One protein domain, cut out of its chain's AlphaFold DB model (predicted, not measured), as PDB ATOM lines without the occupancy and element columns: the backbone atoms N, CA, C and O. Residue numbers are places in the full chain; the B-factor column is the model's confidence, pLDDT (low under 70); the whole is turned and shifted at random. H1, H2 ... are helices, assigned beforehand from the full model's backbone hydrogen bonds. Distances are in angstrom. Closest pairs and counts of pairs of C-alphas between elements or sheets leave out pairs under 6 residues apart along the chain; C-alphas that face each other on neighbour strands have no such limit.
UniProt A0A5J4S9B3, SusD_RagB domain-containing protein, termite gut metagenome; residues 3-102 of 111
ATOM      1  N   TYR A   3     111.160 224.853 151.825       92.44
ATOM      2  CA  TYR A   3     110.146 225.046 150.778       92.44
ATOM      3  C   TYR A   3     109.704 223.735 150.103       92.44
ATOM      4  O   TYR A   3     108.517 223.514 149.903       92.44
ATOM      5  N   ARG A   4     110.644 222.814 149.823       94.62
ATOM      6  CA  ARG A   4     110.334 221.488 149.251       94.62
ATOM      7  C   ARG A   4     109.485 220.649 150.214       94.62
ATOM      8  O   ARG A   4     108.665 219.859 149.773       94.62
ATOM      9  N   ALA A   5     109.684 220.823 151.518       91.62
ATOM     10  CA  ALA A   5     108.907 220.168 152.566       91.62
ATOM     11  C   ALA A   5     107.607 220.921 152.929       91.62
ATOM     12  O   ALA A   5     106.948 220.550 153.895       91.62
ATOM     13  N   GLY A   6     107.246 221.987 152.200       93.56
ATOM     14  CA  GLY A   6     106.052 222.792 152.476       93.56
ATOM     15  C   GLY A   6     106.140 223.653 153.741       93.56
ATOM     16  O   GLY A   6     105.118 224.122 154.233       93.56
ATOM     17  N   LEU A   7     107.342 223.860 154.289       93.62
ATOM     18  CA  LEU A   7     107.564 224.675 155.483       93.62
ATOM     19  C   LEU A   7     107.931 226.120 155.110       93.62
ATOM     20  O   LEU A   7     108.667 226.325 154.136       93.62
ATOM     21  N   PRO A   8     107.504 227.120 155.909       94.81
ATOM     22  CA  PRO A   8     107.896 228.509 155.696       94.81
ATOM     23  C   PRO A   8     109.411 228.681 155.842       94.81
ATOM     24  O   PRO A   8     110.073 227.891 156.529       94.81
ATOM     25  N   GLY A   9     109.953 229.713 155.191       92.00
ATOM     26  CA  GLY A   9     111.343 230.142 155.356       92.00
ATOM     27  C   GLY A   9     111.648 230.632 156.775       92.00
ATOM     28  O   GLY A   9     110.765 230.663 157.630       92.00
ATOM     29  N   LEU A  10     112.913 230.979 157.025       92.56
ATOM     30  CA  LEU A  10     113.275 231.730 158.231       92.56
ATOM     31  C   LEU A  10     112.702 233.148 158.116       92.56
ATOM     32  O   LEU A  10     112.605 233.668 157.003       92.56
ATOM     33  N   THR A  11     112.325 233.743 159.246       94.31
ATOM     34  CA  THR A  11     111.939 235.162 159.287       94.31
ATOM     35  C   THR A  11     113.181 236.053 159.310       94.31
ATOM     36  O   THR A  11     114.277 235.580 159.623       94.31
ATOM     37  N   ASP A  12     113.022 237.339 158.999       94.06
ATOM     38  CA  ASP A  12     114.137 238.293 158.997       94.06
ATOM     39  C   ASP A  12     114.732 238.470 160.403       94.06
ATOM     40  O   ASP A  12     115.946 238.601 160.554       94.06
ATOM     41  N   GLU A  13     113.908 238.373 161.451       92.88
ATOM     42  CA  GLU A  13     114.365 238.413 162.843       92.88
ATOM     43  C   GLU A  13     115.192 237.174 163.206       92.88
ATOM     44  O   GLU A  13     116.221 237.287 163.866       92.88
ATOM     45  N   GLU A  14     114.769 235.987 162.755       92.06
ATOM     46  CA  GLU A  14     115.533 234.750 162.957       92.06
ATOM     47  C   GLU A  14     116.843 234.750 162.161       92.06
ATOM     48  O   GLU A  14     117.817 234.139 162.594       92.06
ATOM     49  N   ALA A  15     116.860 235.412 161.000       93.19
ATOM     50  CA  ALA A  15     118.034 235.536 160.143       93.19
ATOM     51  C   ALA A  15     119.052 236.571 160.652       93.19
ATOM     52  O   ALA A  15     120.214 236.519 160.249       93.19
ATOM     53  N   ALA A  16     118.636 237.485 161.533       95.69
ATOM     54  CA  ALA A  16     119.495 238.532 162.079       95.69
ATOM     55  C   ALA A  16     120.487 238.028 163.146       95.69
ATOM     56  O   ALA A  16     121.520 238.663 163.354       95.69
ATOM     57  N   ASP A  17     120.204 236.900 163.812       96.50
ATOM     58  CA  ASP A  17     121.077 236.315 164.836       96.50
ATOM     59  C   ASP A  17     121.808 235.063 164.330       96.50
ATOM     60  O   ASP A  17     121.203 234.025 164.047       96.50
ATOM     61  N   GLU A  18     123.139 235.130 164.278       95.81
ATOM     62  CA  GLU A  18     123.993 234.042 163.791       95.81
ATOM     63  C   GLU A  18     123.799 232.743 164.589       95.81
ATOM     64  O   GLU A  18     123.723 231.653 164.008       95.81
ATOM     65  N   ALA A  19     123.676 232.841 165.917       95.62
ATOM     66  CA  ALA A  19     123.510 231.671 166.776       95.62
ATOM     67  C   ALA A  19     122.172 230.966 166.501       95.62
ATOM     68  O   ALA A  19     122.124 229.734 166.376       95.62
ATOM     69  N   THR A  20     121.100 231.742 166.333       96.31
ATOM     70  CA  THR A  20     119.775 231.252 165.935       96.31
ATOM     71  C   THR A  20     119.815 230.600 164.557       96.31
ATOM     72  O   THR A  20     119.331 229.472 164.404       96.31
ATOM     73  N   VAL A  21     120.449 231.236 163.567       96.31
ATOM     74  CA  VAL A  21     120.602 230.665 162.219       96.31
ATOM     75  C   VAL A  21     121.349 229.333 162.274       96.31
ATOM     76  O   VAL A  21     120.877 228.337 161.714       96.31
ATOM     77  N   LEU A  22     122.471 229.259 162.999       95.81
ATOM     78  CA  LEU A  22     123.233 228.021 163.151       95.81
ATOM     79  C   LEU A  22     122.391 226.922 163.812       95.81
ATOM     80  O   LEU A  22     122.373 225.788 163.326       95.81
ATOM     81  N   ALA A  23     121.654 227.237 164.879       95.69
ATOM     82  CA  ALA A  23     120.773 226.283 165.549       95.69
ATOM     83  C   ALA A  23     119.674 225.754 164.609       95.69
ATOM     84  O   ALA A  23     119.412 224.545 164.571       95.69
ATOM     85  N   LYS A  24     119.073 226.628 163.791       95.69
ATOM     86  CA  LYS A  24     118.093 226.240 162.764       95.69
ATOM     87  C   LYS A  24     118.726 225.342 161.705       95.69
ATOM     88  O   LYS A  24     118.148 224.306 161.392       95.69
ATOM     89  N   ILE A  25     119.928 225.659 161.216       95.50
ATOM     90  CA  ILE A  25     120.662 224.812 160.261       95.50
ATOM     91  C   ILE A  25     120.942 223.428 160.859       95.50
ATOM     92  O   ILE A  25     120.690 222.416 160.200       95.50
ATOM     93  N   LYS A  26     121.422 223.358 162.111       96.38
ATOM     94  CA  LYS A  26     121.672 222.084 162.809       96.38
ATOM     95  C   LYS A  26     120.394 221.240 162.896       96.38
ATOM     96  O   LYS A  26     120.436 220.036 162.630       96.38
ATOM     97  N   LYS A  27     119.257 221.871 163.212       95.44
ATOM     98  CA  LYS A  27     117.940 221.221 163.295       95.44
ATOM     99  C   LYS A  27     117.431 220.740 161.934       95.44
ATOM    100  O   LYS A  27     117.046 219.582 161.816       95.44
ATOM    101  N   GLU A  28     117.462 221.589 160.909       96.44
ATOM    102  CA  GLU A  28     117.042 221.230 159.546       96.44
ATOM    103  C   GLU A  28     117.867 220.064 159.001       96.44
ATOM    104  O   GLU A  28     117.318 219.116 158.450       96.44
ATOM    105  N   ARG A  29     119.184 220.079 159.230       96.75
ATOM    106  CA  ARG A  29     120.074 218.990 158.821       96.75
ATOM    107  C   ARG A  29     119.761 217.675 159.539       96.75
ATOM    108  O   ARG A  29     119.851 216.618 158.924       96.75
ATOM    109  N   MET A  30     119.396 217.732 160.820       95.62
ATOM    110  CA  MET A  30     118.983 216.548 161.577       95.62
ATOM    111  C   MET A  30     117.678 215.946 161.042       95.62
ATOM    112  O   MET A  30     117.569 214.725 160.987       95.62
ATOM    113  N   ILE A  31     116.705 216.787 160.679       95.62
ATOM    114  CA  ILE A  31     115.405 216.343 160.156       95.62
ATOM    115  C   ILE A  31     115.565 215.769 158.747       95.62
ATOM    116  O   ILE A  31     115.080 214.677 158.476       95.62
ATOM    117  N   GLU A  32     116.271 216.485 157.875       96.00
ATOM    118  CA  GLU A  32     116.417 216.123 156.464       96.00
ATOM    119  C   GLU A  32     117.169 214.819 156.249       96.00
ATOM    120  O   GLU A  32     116.758 214.007 155.436       96.00
ATOM    121  N   PHE A  33     118.258 214.619 156.993       96.88
ATOM    122  CA  PHE A  33     119.123 213.447 156.862       96.88
ATOM    123  C   PHE A  33     118.878 212.424 157.977       96.88
ATOM    124  O   PHE A  33     119.797 211.710 158.409       96.88
ATOM    125  N   LEU A  34     117.651 212.382 158.506       96.62
ATOM    126  CA  LEU A  34     117.263 211.388 159.497       96.62
ATOM    127  C   LEU A  34     117.435 209.985 158.895       96.62
ATOM    128  O   LEU A  34     116.978 209.709 157.795       96.62
ATOM    129  N   TYR A  35     118.107 209.097 159.628       95.94
ATOM    130  CA  TYR A  35     118.489 207.750 159.177       95.94
ATOM    131  C   TYR A  35     119.488 207.663 158.003       95.94
ATOM    132  O   TYR A  35     119.747 206.570 157.514       95.94
ATOM    133  N   GLU A  36     120.174 208.752 157.643       97.50
ATOM    134  CA  GLU A  36     121.209 208.753 156.586       97.50
ATOM    135  C   GLU A  36     122.653 208.814 157.122       97.50
ATOM    136  O   GLU A  36     123.573 209.315 156.474       97.50
ATOM    137  N   ASN A  37     122.875 208.338 158.351       95.12
ATOM    138  CA  ASN A  37     124.200 208.273 158.985       95.12
ATOM    139  C   ASN A  37     124.948 209.628 159.093       95.12
ATOM    140  O   ASN A  37     126.172 209.676 159.202       95.12
ATOM    141  N   ARG A  38     124.232 210.760 159.078       96.75
ATOM    142  CA  ARG A  38     124.842 212.097 159.225       96.75
ATOM    143  C   ARG A  38     124.983 212.530 160.675       96.75
ATOM    144  O   ARG A  38     126.024 213.068 161.054       96.75
ATOM    145  N   ARG A  39     123.978 212.222 161.504       96.12
ATOM    146  CA  ARG A  39     123.910 212.679 162.901       96.12
ATOM    147  C   ARG A  39     125.156 212.304 163.707       96.12
ATOM    148  O   ARG A  39     125.638 213.139 164.463       96.12
ATOM    149  N   TYR A  40     125.701 211.104 163.489       95.00
ATOM    150  CA  TYR A  40     126.904 210.618 164.171       95.00
ATOM    151  C   TYR A  40     128.105 211.562 163.998       95.00
ATOM    152  O   TYR A  40     128.790 211.880 164.971       95.00
ATOM    153  N   PHE A  41     128.351 212.028 162.773       96.31
ATOM    154  CA  PHE A  41     129.473 212.917 162.462       96.31
ATOM    155  C   PHE A  41     129.150 214.379 162.768       96.31
ATOM    156  O   PHE A  41     130.031 215.129 163.183       96.31
ATOM    157  N   ASP A  42     127.891 214.780 162.595       97.50
ATOM    158  CA  ASP A  42     127.446 216.155 162.801       97.50
ATOM    159  C   ASP A  42     127.626 216.620 164.250       97.50
ATOM    160  O   ASP A  42     128.221 217.671 164.479       97.50
ATOM    161  N   VAL A  43     127.213 215.820 165.239       96.25
ATOM    162  CA  VAL A  43     127.396 216.192 166.656       96.25
ATOM    163  C   VAL A  43     128.869 216.276 167.054       96.25
ATOM    164  O   VAL A  43     129.242 217.113 167.869       96.25
ATOM    165  N   ARG A  44     129.728 215.449 166.445       96.00
ATOM    166  CA  ARG A  44     131.171 215.425 166.731       96.00
ATOM    167  C   ARG A  44     131.873 216.651 166.170       96.00
ATOM    168  O   ARG A  44     132.574 217.333 166.909       96.00
ATOM    169  N   ARG A  45     131.655 216.964 164.889       95.56
ATOM    170  CA  ARG A  45     132.304 218.116 164.237       95.56
ATOM    171  C   ARG A  45     131.837 219.460 164.795       95.56
ATOM    172  O   ARG A  45     132.569 220.433 164.699       95.56
ATOM    173  N   TRP A  46     130.624 219.518 165.343       95.69
ATOM    174  CA  TRP A  46     130.096 220.723 165.980       95.69
ATOM    175  C   TRP A  46     130.511 220.881 167.445       95.69
ATOM    176  O   TRP A  46     130.251 221.934 168.011       95.69
ATOM    177  N   GLY A  47     131.136 219.868 168.054       94.81
ATOM    178  CA  GLY A  47     131.457 219.881 169.484       94.81
ATOM    179  C   GLY A  47     130.253 219.635 170.402       94.81
ATOM    180  O   GLY A  47     130.382 219.749 171.614       94.81
ATOM    181  N   ASP A  48     129.104 219.236 169.850       96.00
ATOM    182  CA  ASP A  48     127.849 219.016 170.585       96.00
ATOM    183  C   ASP A  48     127.698 217.567 171.097       96.00
ATOM    184  O   ASP A  48     126.611 217.148 171.489       96.00
ATOM    185  N   TYR A  49     128.751 216.746 171.022       95.81
ATOM    186  CA  TYR A  49     128.666 215.313 171.329       95.81
ATOM    187  C   TYR A  49     128.174 215.057 172.759       95.81
ATOM    188  O   TYR A  49     127.208 214.324 172.948       95.81
ATOM    189  N   GLU A  50     128.807 215.662 173.766       94.56
ATOM    190  CA  GLU A  50     128.460 215.380 175.163       94.56
ATOM    191  C   GLU A  50     127.069 215.914 175.506       94.56
ATOM    192  O   GLU A  50     126.288 215.205 176.135       94.56
ATOM    193  N   THR A  51     126.727 217.117 175.034       94.31
ATOM    194  CA  THR A  51     125.413 217.725 175.267       94.31
ATOM    195  C   THR A  51     124.307 216.908 174.610       94.31
ATOM    196  O   THR A  51     123.368 216.504 175.288       94.31
ATOM    197  N   SER A  52     124.451 216.576 173.322       93.94
ATOM    198  CA  SER A  52     123.440 215.819 172.579       93.94
ATOM    199  C   SER A  52     123.306 214.374 173.046       93.94
ATOM    200  O   SER A  52     122.202 213.840 173.028       93.94
ATOM    201  N   GLU A  53     124.403 213.687 173.369       92.62
ATOM    202  CA  GLU A  53     124.336 212.262 173.704       92.62
ATOM    203  C   GLU A  53     123.907 212.032 175.157       92.62
ATOM    204  O   GLU A  53     123.324 210.982 175.438       92.62
ATOM    205  N   SER A  54     124.135 213.007 176.048       92.31
ATOM    206  CA  SER A  54     123.673 212.959 177.445       92.31
ATOM    207  C   SER A  54     122.161 213.127 177.578       92.31
ATOM    208  O   SER A  54     121.586 212.748 178.600       92.31
ATOM    209  N   GLU A  55     121.487 213.657 176.554       92.06
ATOM    210  CA  GLU A  55     120.030 213.697 176.532       92.06
ATOM    211  C   GLU A  55     119.457 212.273 176.567       92.06
ATOM    212  O   GLU A  55     119.759 211.403 175.739       92.06
ATOM    213  N   SER A  56     118.606 212.019 177.563       89.75
ATOM    214  CA  SER A  56     117.928 210.734 177.684       89.75
ATOM    215  C   SER A  56     116.929 210.565 176.545       89.75
ATOM    216  O   SER A  56     116.056 211.411 176.337       89.75
ATOM    217  N   ILE A  57     117.010 209.431 175.850       91.50
ATOM    218  CA  ILE A  57     116.023 209.050 174.841       91.50
ATOM    219  C   ILE A  57     114.697 208.791 175.558       91.50
ATOM    220  O   ILE A  57     114.630 207.985 176.488       91.50
ATOM    221  N   LYS A  58     113.642 209.478 175.122       92.56
ATOM    222  CA  LYS A  58     112.289 209.354 175.673       92.56
ATOM    223  C   LYS A  58     111.344 208.830 174.601       92.56
ATOM    224  O   LYS A  58     111.490 209.156 173.425       92.56
ATOM    225  N   GLY A  59     110.363 208.045 175.020       91.88
ATOM    226  CA  GLY A  59     109.318 207.499 174.162       91.88
ATOM    227  C   GLY A  59     108.012 207.333 174.927       91.88
ATOM    228  O   GLY A  59     107.920 207.708 176.095       91.88
ATOM    229  N   MET A  60     106.999 206.787 174.260       93.56
ATOM    230  CA  MET A  60     105.746 206.393 174.909       93.56
ATOM    231  C   MET A  60     105.960 205.166 175.797       93.56
ATOM    232  O   MET A  60     106.887 204.381 175.572       93.56
ATOM    233  N   ASN A  61     105.106 204.991 176.803       93.19
ATOM    234  CA  ASN A  61     105.207 203.880 177.737       93.19
ATOM    235  C   ASN A  61     104.608 202.600 177.137       93.19
ATOM    236  O   ASN A  61     103.461 202.239 177.389       93.19
ATOM    237  N   THR A  62     105.407 201.897 176.335       89.38
ATOM    238  CA  THR A  62     104.992 200.662 175.648       89.38
ATOM    239  C   THR A  62     104.753 199.477 176.584       89.38
ATOM    240  O   THR A  62     104.225 198.464 176.142       89.38
ATOM    241  N   SER A  63     105.167 199.576 177.848       89.06
ATOM    242  CA  SER A  63     105.004 198.519 178.854       89.06
ATOM    243  C   SER A  63     103.799 198.744 179.772       89.06
ATOM    244  O   SER A  63     103.545 197.914 180.640       89.06
ATOM    245  N   ALA A  64     103.080 199.859 179.617       91.19
ATOM    246  CA  ALA A  64     101.938 200.201 180.453       91.19
ATOM    247  C   ALA A  64     100.591 199.824 179.823       91.19
ATOM    248  O   ALA A  64     100.502 199.439 178.656       91.19
ATOM    249  N   THR A  65      99.528 199.957 180.619       93.62
ATOM    250  CA  THR A  65      98.147 199.835 180.146       93.62
ATOM    251  C   THR A  65      97.781 200.989 179.207       93.62
ATOM    252  O   THR A  65      98.500 201.989 179.095       93.62
ATOM    253  N   LYS A  66      96.635 200.875 178.527       91.81
ATOM    254  CA  LYS A  66      96.159 201.855 177.537       91.81
ATOM    255  C   LYS A  66      96.089 203.280 178.098       91.81
ATOM    256  O   LYS A  66      96.391 204.235 177.387       91.81
ATOM    257  N   GLU A  67      95.725 203.414 179.366       93.19
ATOM    258  CA  GLU A  67      95.542 204.688 180.065       93.19
ATOM    259  C   GLU A  67      96.875 205.423 180.265       93.19
ATOM    260  O   GLU A  67      96.921 206.651 180.224       93.19
ATOM    261  N   ALA A  68      97.967 204.676 180.438       93.62
ATOM    262  CA  ALA A  68      99.299 205.217 180.688       93.62
ATOM    263  C   ALA A  68     100.229 205.161 179.462       93.62
ATOM    264  O   ALA A  68     101.335 205.694 179.522       93.62
ATOM    265  N   TYR A  69      99.786 204.595 178.332       92.81
ATOM    266  CA  TYR A  69     100.581 204.487 177.101       92.81
ATOM    267  C   TYR A  69     101.159 205.836 176.642       92.81
ATOM    268  O   TYR A  69     102.339 205.933 176.311       92.81
ATOM    269  N   TYR A  70     100.349 206.899 176.676       93.88
ATOM    270  CA  TYR A  70     100.747 208.234 176.211       93.88
ATOM    271  C   TYR A  70     101.666 208.997 177.179       93.88
ATOM    272  O   TYR A  70     102.080 210.123 176.889       93.88
ATOM    273  N   GLN A  71     102.007 208.410 178.330       94.12
ATOM    274  CA  GLN A  71     103.000 208.990 179.225       94.12
ATOM    275  C   GLN A  71     104.396 208.840 178.616       94.12
ATOM    276  O   GLN A  71     104.806 207.756 178.200       94.12
ATOM    277  N   ARG A  72     105.151 209.943 178.584       93.81
ATOM    278  CA  ARG A  72     106.540 209.926 178.119       93.81
ATOM    279  C   ARG A  72     107.445 209.370 179.208       93.81
ATOM    280  O   ARG A  72     107.552 209.962 180.279       93.81
ATOM    281  N   VAL A  73     108.149 208.291 178.902       94.25
ATOM    282  CA  VAL A  73     109.093 207.630 179.812       94.25
ATOM    283  C   VAL A  73     110.442 207.425 179.127       94.25
ATOM    284  O   VAL A  73     110.549 207.493 177.900       94.25
ATOM    285  N   ILE A  74     111.488 207.177 179.917       91.75
ATOM    286  CA  ILE A  74     112.750 206.643 179.396       91.75
ATOM    287  C   ILE A  74     112.536 205.137 179.200       91.75
ATOM    288  O   ILE A  74     112.244 204.452 180.184       91.75
ATOM    289  N   PRO A  75     112.634 204.602 177.970       88.56
ATOM    290  CA  PRO A  75     112.417 203.180 177.737       88.56
ATOM    291  C   PRO A  75     113.389 202.328 178.557       88.56
ATOM    292  O   PRO A  75     114.607 202.477 178.431       88.56
ATOM    293  N   ASN A  76     112.856 201.396 179.350       84.50
ATOM    294  CA  ASN A  76     113.658 200.464 180.139       84.50
ATOM    295  C   ASN A  76     114.209 199.335 179.252       84.50
ATOM    296  O   ASN A  76     113.750 198.197 179.284       84.50
ATOM    297  N   THR A  77     115.163 199.677 178.389       86.00
ATOM    298  CA  THR A  77     115.850 198.726 177.511       86.00
ATOM    299  C   THR A  77     117.351 198.869 177.684       86.00
ATOM    300  O   THR A  77     117.856 199.983 177.830       86.00
ATOM    301  N   ALA A  78     118.088 197.760 177.580       86.00
ATOM    302  CA  ALA A  78     119.548 197.776 177.679       86.00
ATOM    303  C   ALA A  78     120.202 198.737 176.664       86.00
ATOM    304  O   ALA A  78     121.218 199.356 176.966       86.00
ATOM    305  N   ARG A  79     119.597 198.917 175.479       84.81
ATOM    306  CA  ARG A  79     120.091 199.837 174.438       84.81
ATOM    307  C   ARG A  79     120.039 201.311 174.845       84.81
ATOM    308  O   ARG A  79     120.873 202.081 174.384       84.81
ATOM    309  N   VAL A  80     119.060 201.705 175.660       86.75
ATOM    310  CA  VAL A  80     118.894 203.095 176.115       86.75
ATOM    311  C   VAL A  80     119.542 203.295 177.482       86.75
ATOM    312  O   VAL A  80     120.279 204.261 177.660       86.75
ATOM    313  N   GLY A  81     119.308 202.372 178.418       83.88
ATOM    314  CA  GLY A  81     119.769 202.478 179.804       83.88
ATOM    315  C   GLY A  81     121.280 202.324 179.985       83.88
ATOM    316  O   GLY A  81     121.840 202.965 180.864       83.88
ATOM    317  N   ASN A  82     121.960 201.546 179.133       88.81
ATOM    318  CA  ASN A  82     123.404 201.295 179.264       88.81
ATOM    319  C   ASN A  82     124.267 202.232 178.403       88.81
ATOM    320  O   ASN A  82     125.436 201.932 178.148       88.81
ATOM    321  N   ARG A  83     123.714 203.339 177.891       90.12
ATOM    322  CA  ARG A  83     124.498 204.304 177.106       90.12
ATOM    323  C   ARG A  83     125.534 204.968 178.011       90.12
ATOM    324  O   ARG A  83     125.187 205.557 179.028       90.12
ATOM    325  N   ILE A  84     126.801 204.892 177.611       91.50
ATOM    326  CA  ILE A  84     127.911 205.583 178.271       91.50
ATOM    327  C   ILE A  84     128.312 206.761 177.394       91.50
ATOM    328  O   ILE A  84     128.608 206.586 176.212       91.50
ATOM    329  N   ILE A  85     128.341 207.950 177.985       93.62
ATOM    330  CA  ILE A  85     128.756 209.178 177.319       93.62
ATOM    331  C   ILE A  85     130.104 209.581 177.908       93.62
ATOM    332  O   ILE A  85     130.255 209.690 179.123       93.62
ATOM    333  N   ASN A  86     131.109 209.741 177.050       94.25
ATOM    334  CA  ASN A  86     132.442 210.171 177.454       94.25
ATOM    335  C   ASN A  86     133.146 210.856 176.283       94.25
ATOM    336  O   ASN A  86     133.120 210.338 175.164       94.25
ATOM    337  N   ARG A  87     133.833 211.968 176.550       93.56
ATOM    338  CA  ARG A  87     134.571 212.740 175.544       93.56
ATOM    339  C   ARG A  87     135.519 211.918 174.663       93.56
ATOM    340  O   ARG A  87     135.684 212.253 173.494       93.56
ATOM    341  N   LYS A  88     136.101 210.819 175.161       94.62
ATOM    342  CA  LYS A  88     136.972 209.948 174.347       94.62
ATOM    343  C   LYS A  88     136.267 209.354 173.123       94.62
ATOM    344  O   LYS A  88     136.900 209.141 172.096       94.62
ATOM    345  N   PHE A  89     134.947 209.145 173.189       95.31
ATOM    346  CA  PHE A  89     134.145 208.572 172.099       95.31
ATOM    347  C   PHE A  89     133.881 209.551 170.938       95.31
ATOM    348  O   PHE A  89     133.214 209.185 169.960       95.31
ATOM    349  N   VAL A  90     134.393 210.787 171.018       95.81
ATOM    350  CA  VAL A  90     134.462 211.698 169.866       95.81
ATOM    351  C   VAL A  90     135.335 211.087 168.767       95.81
ATOM    352  O   VAL A  90     134.952 211.142 167.599       95.81
ATOM    353  N   PHE A  91     136.432 210.424 169.141       94.81
ATOM    354  CA  PHE A  91     137.311 209.703 168.225       94.81
ATOM    355  C   PHE A  91     137.193 208.191 168.425       94.81
ATOM    356  O   PHE A  91     136.964 207.708 169.534       94.81
ATOM    357  N   LEU A  92     137.350 207.430 167.344       94.50
ATOM    358  CA  LEU A  92     137.457 205.976 167.431       94.50
ATOM    359  C   LEU A  92     138.862 205.585 167.907       94.50
ATOM    360  O   LEU A  92     139.824 206.258 167.538       94.50
ATOM    361  N   PRO A  93     139.012 204.507 168.692       96.19
ATOM    362  CA  PRO A  93     140.331 204.036 169.082       96.19
ATOM    363  C   PRO A  93     141.091 203.535 167.856       96.19
ATOM    364  O   PRO A  93     140.544 202.807 167.023       96.19
ATOM    365  N   ILE A  94     142.374 203.869 167.778       95.88
ATOM    366  CA  ILE A  94     143.284 203.255 166.816       95.88
ATOM    367  C   ILE A  94     143.547 201.812 167.275       95.88
ATOM    368  O   ILE A  94     143.830 201.597 168.462       95.88
ATOM    369  N   PRO A  95     143.462 200.803 166.386       95.50
ATOM    370  CA  PRO A  95     143.727 199.421 166.759       95.50
ATOM    371  C   PRO A  95     145.124 199.246 167.366       95.50
ATOM    372  O   PRO A  95     146.130 199.659 166.791       95.50
ATOM    373  N   LYS A  96     145.207 198.552 168.507       93.69
ATOM    374  CA  LYS A  96     146.466 198.351 169.249       93.69
ATOM    375  C   LYS A  96     147.565 197.674 168.421       93.69
ATOM    376  O   LYS A  96     148.743 197.886 168.688       93.69
ATOM    377  N   ILE A  97     147.195 196.848 167.441       96.12
ATOM    378  CA  ILE A  97     148.159 196.220 166.531       96.12
ATOM    379  C   ILE A  97     148.868 197.250 165.646       96.12
ATOM    380  O   ILE A  97     150.068 197.118 165.432       96.12
ATOM    381  N   GLU A  98     148.169 198.298 165.208       94.56
ATOM    382  CA  GLU A  98     148.763 199.362 164.394       94.56
ATOM    383  C   GLU A  98     149.685 200.247 165.235       94.56
ATOM    384  O   GLU A  98     150.802 200.535 164.816       94.56
ATOM    385  N   LEU A  99     149.298 200.559 166.478       94.62
ATOM    386  CA  LEU A  99     150.170 201.285 167.416       94.62
ATOM    387  C   LEU A  99     151.483 200.539 167.694       94.62
ATOM    388  O   LEU A  99     152.543 201.143 167.798       94.62
ATOM    389  N   LYS A 100     151.439 199.204 167.775       94.56
ATOM    390  CA  LYS A 100     152.654 198.390 167.939       94.56
ATOM    391  C   LYS A 100     153.552 198.395 166.701       94.56
ATOM    392  O   LYS A 100     154.752 198.182 166.842       94.56
ATOM    393  N   ARG A 101     152.984 198.578 165.504       95.75
ATOM    394  CA  ARG A 101     153.742 198.632 164.244       95.75
ATOM    395  C   ARG A 101     154.445 199.969 164.048       95.75
ATOM    396  O   ARG A 101     155.507 199.984 163.434       95.75
ATOM    397  N   LEU A 102     153.883 201.059 164.573       94.19
ATOM    398  CA  LEU A 102     154.465 202.396 164.480       94.19
ATOM    399  C   LEU A 102     154.653 203.011 165.881       94.19
ATOM    400  O   LEU A 102     153.793 203.762 166.334       94.19
TER     401      LEU A 102
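What this domain is: This is residues 3 to 102 of the 111 residues of the protein "SusD_RagB domain-containing protein" of termite gut metagenome (UniProt A0A5J4S9B3). This is an open, sprawling chain of short helices with no single core: H1 and the longer H2 form an arm that leads to a loose cluster of H3, H4 and H6. From H4 the long unnamed stretch of residues 55 to 77 swings out and folds back as a loop, returning through H5 to H6, and residues 92 to 102, with H7, stick out as a free tail. The printed part has 100 residues with seven named helices, H1 to H7 in order, and no named strand. Its class is all helix, though under half of the residues, 47, are in named elements. It is only just extended, close to loose, with a radius of gyration of the C-alphas of 19.1 A, and flat, spanning 55 by 46 by 23 A.

Where its parts are: Begin at C-alpha 3 at (110.146, 225.046, 150.778) and go on to H1, residues 12 to 16. Find C-alpha 18 at (123.993, 234.042, 163.791); from there H2 runs to residue 32, 20.8 A from first to last C-alpha. H3 is residues 39 to 45, 10.1 A long, and H4 is residues 49 to 54, 8.2 A long. H5 holds residues 78 to 81, and H6 residues 87 to 90. H7, residues 96 to 101, is 8.8 A long and ends with C-alpha 101 at (153.742, 198.632, 164.244).

How they stand to each other: Look first at Ala 15 and Val 21, the closest C-alphas of H1 and H2 at 5.9 A; these helices only just touch, with 3 pairs of C-alphas within 8 A, and only at the corner. H2 and H3 are close but not clearly touching, with C-alphas 30 and 39 closest at 6.4 A, at a shallow tilt of 29 degrees, opposite ways. H3 and H4 are close but not clearly touching, with C-alphas 43 and 49 closest at 4.9 A, at a steep tilt of 48 degrees, opposite ways. H4 and H6 only just touch, with 3 pairs of C-alphas within 8 A, those of Glu 50 and Arg 87 closest at 6.7 A. Residues 59 to 60 pair with residues 72 to 73, antiparallel. H5 and H7 touch no helix. Every O i to N i+4 pair is within hydrogen-bond range in H1, H2, H4 and H7, and 2 of 3 are in H3; H5 and H6 are too short for such a pair.

The domain as a whole: The two C-alphas farthest apart, those of Glu 67 and Leu 102, are 61.0 A apart. The printed part has no cut, and the link from H4 to H5, 23 residues, is long. The mean pLDDT of the printed part is 93.7, and no printed residue is under 70.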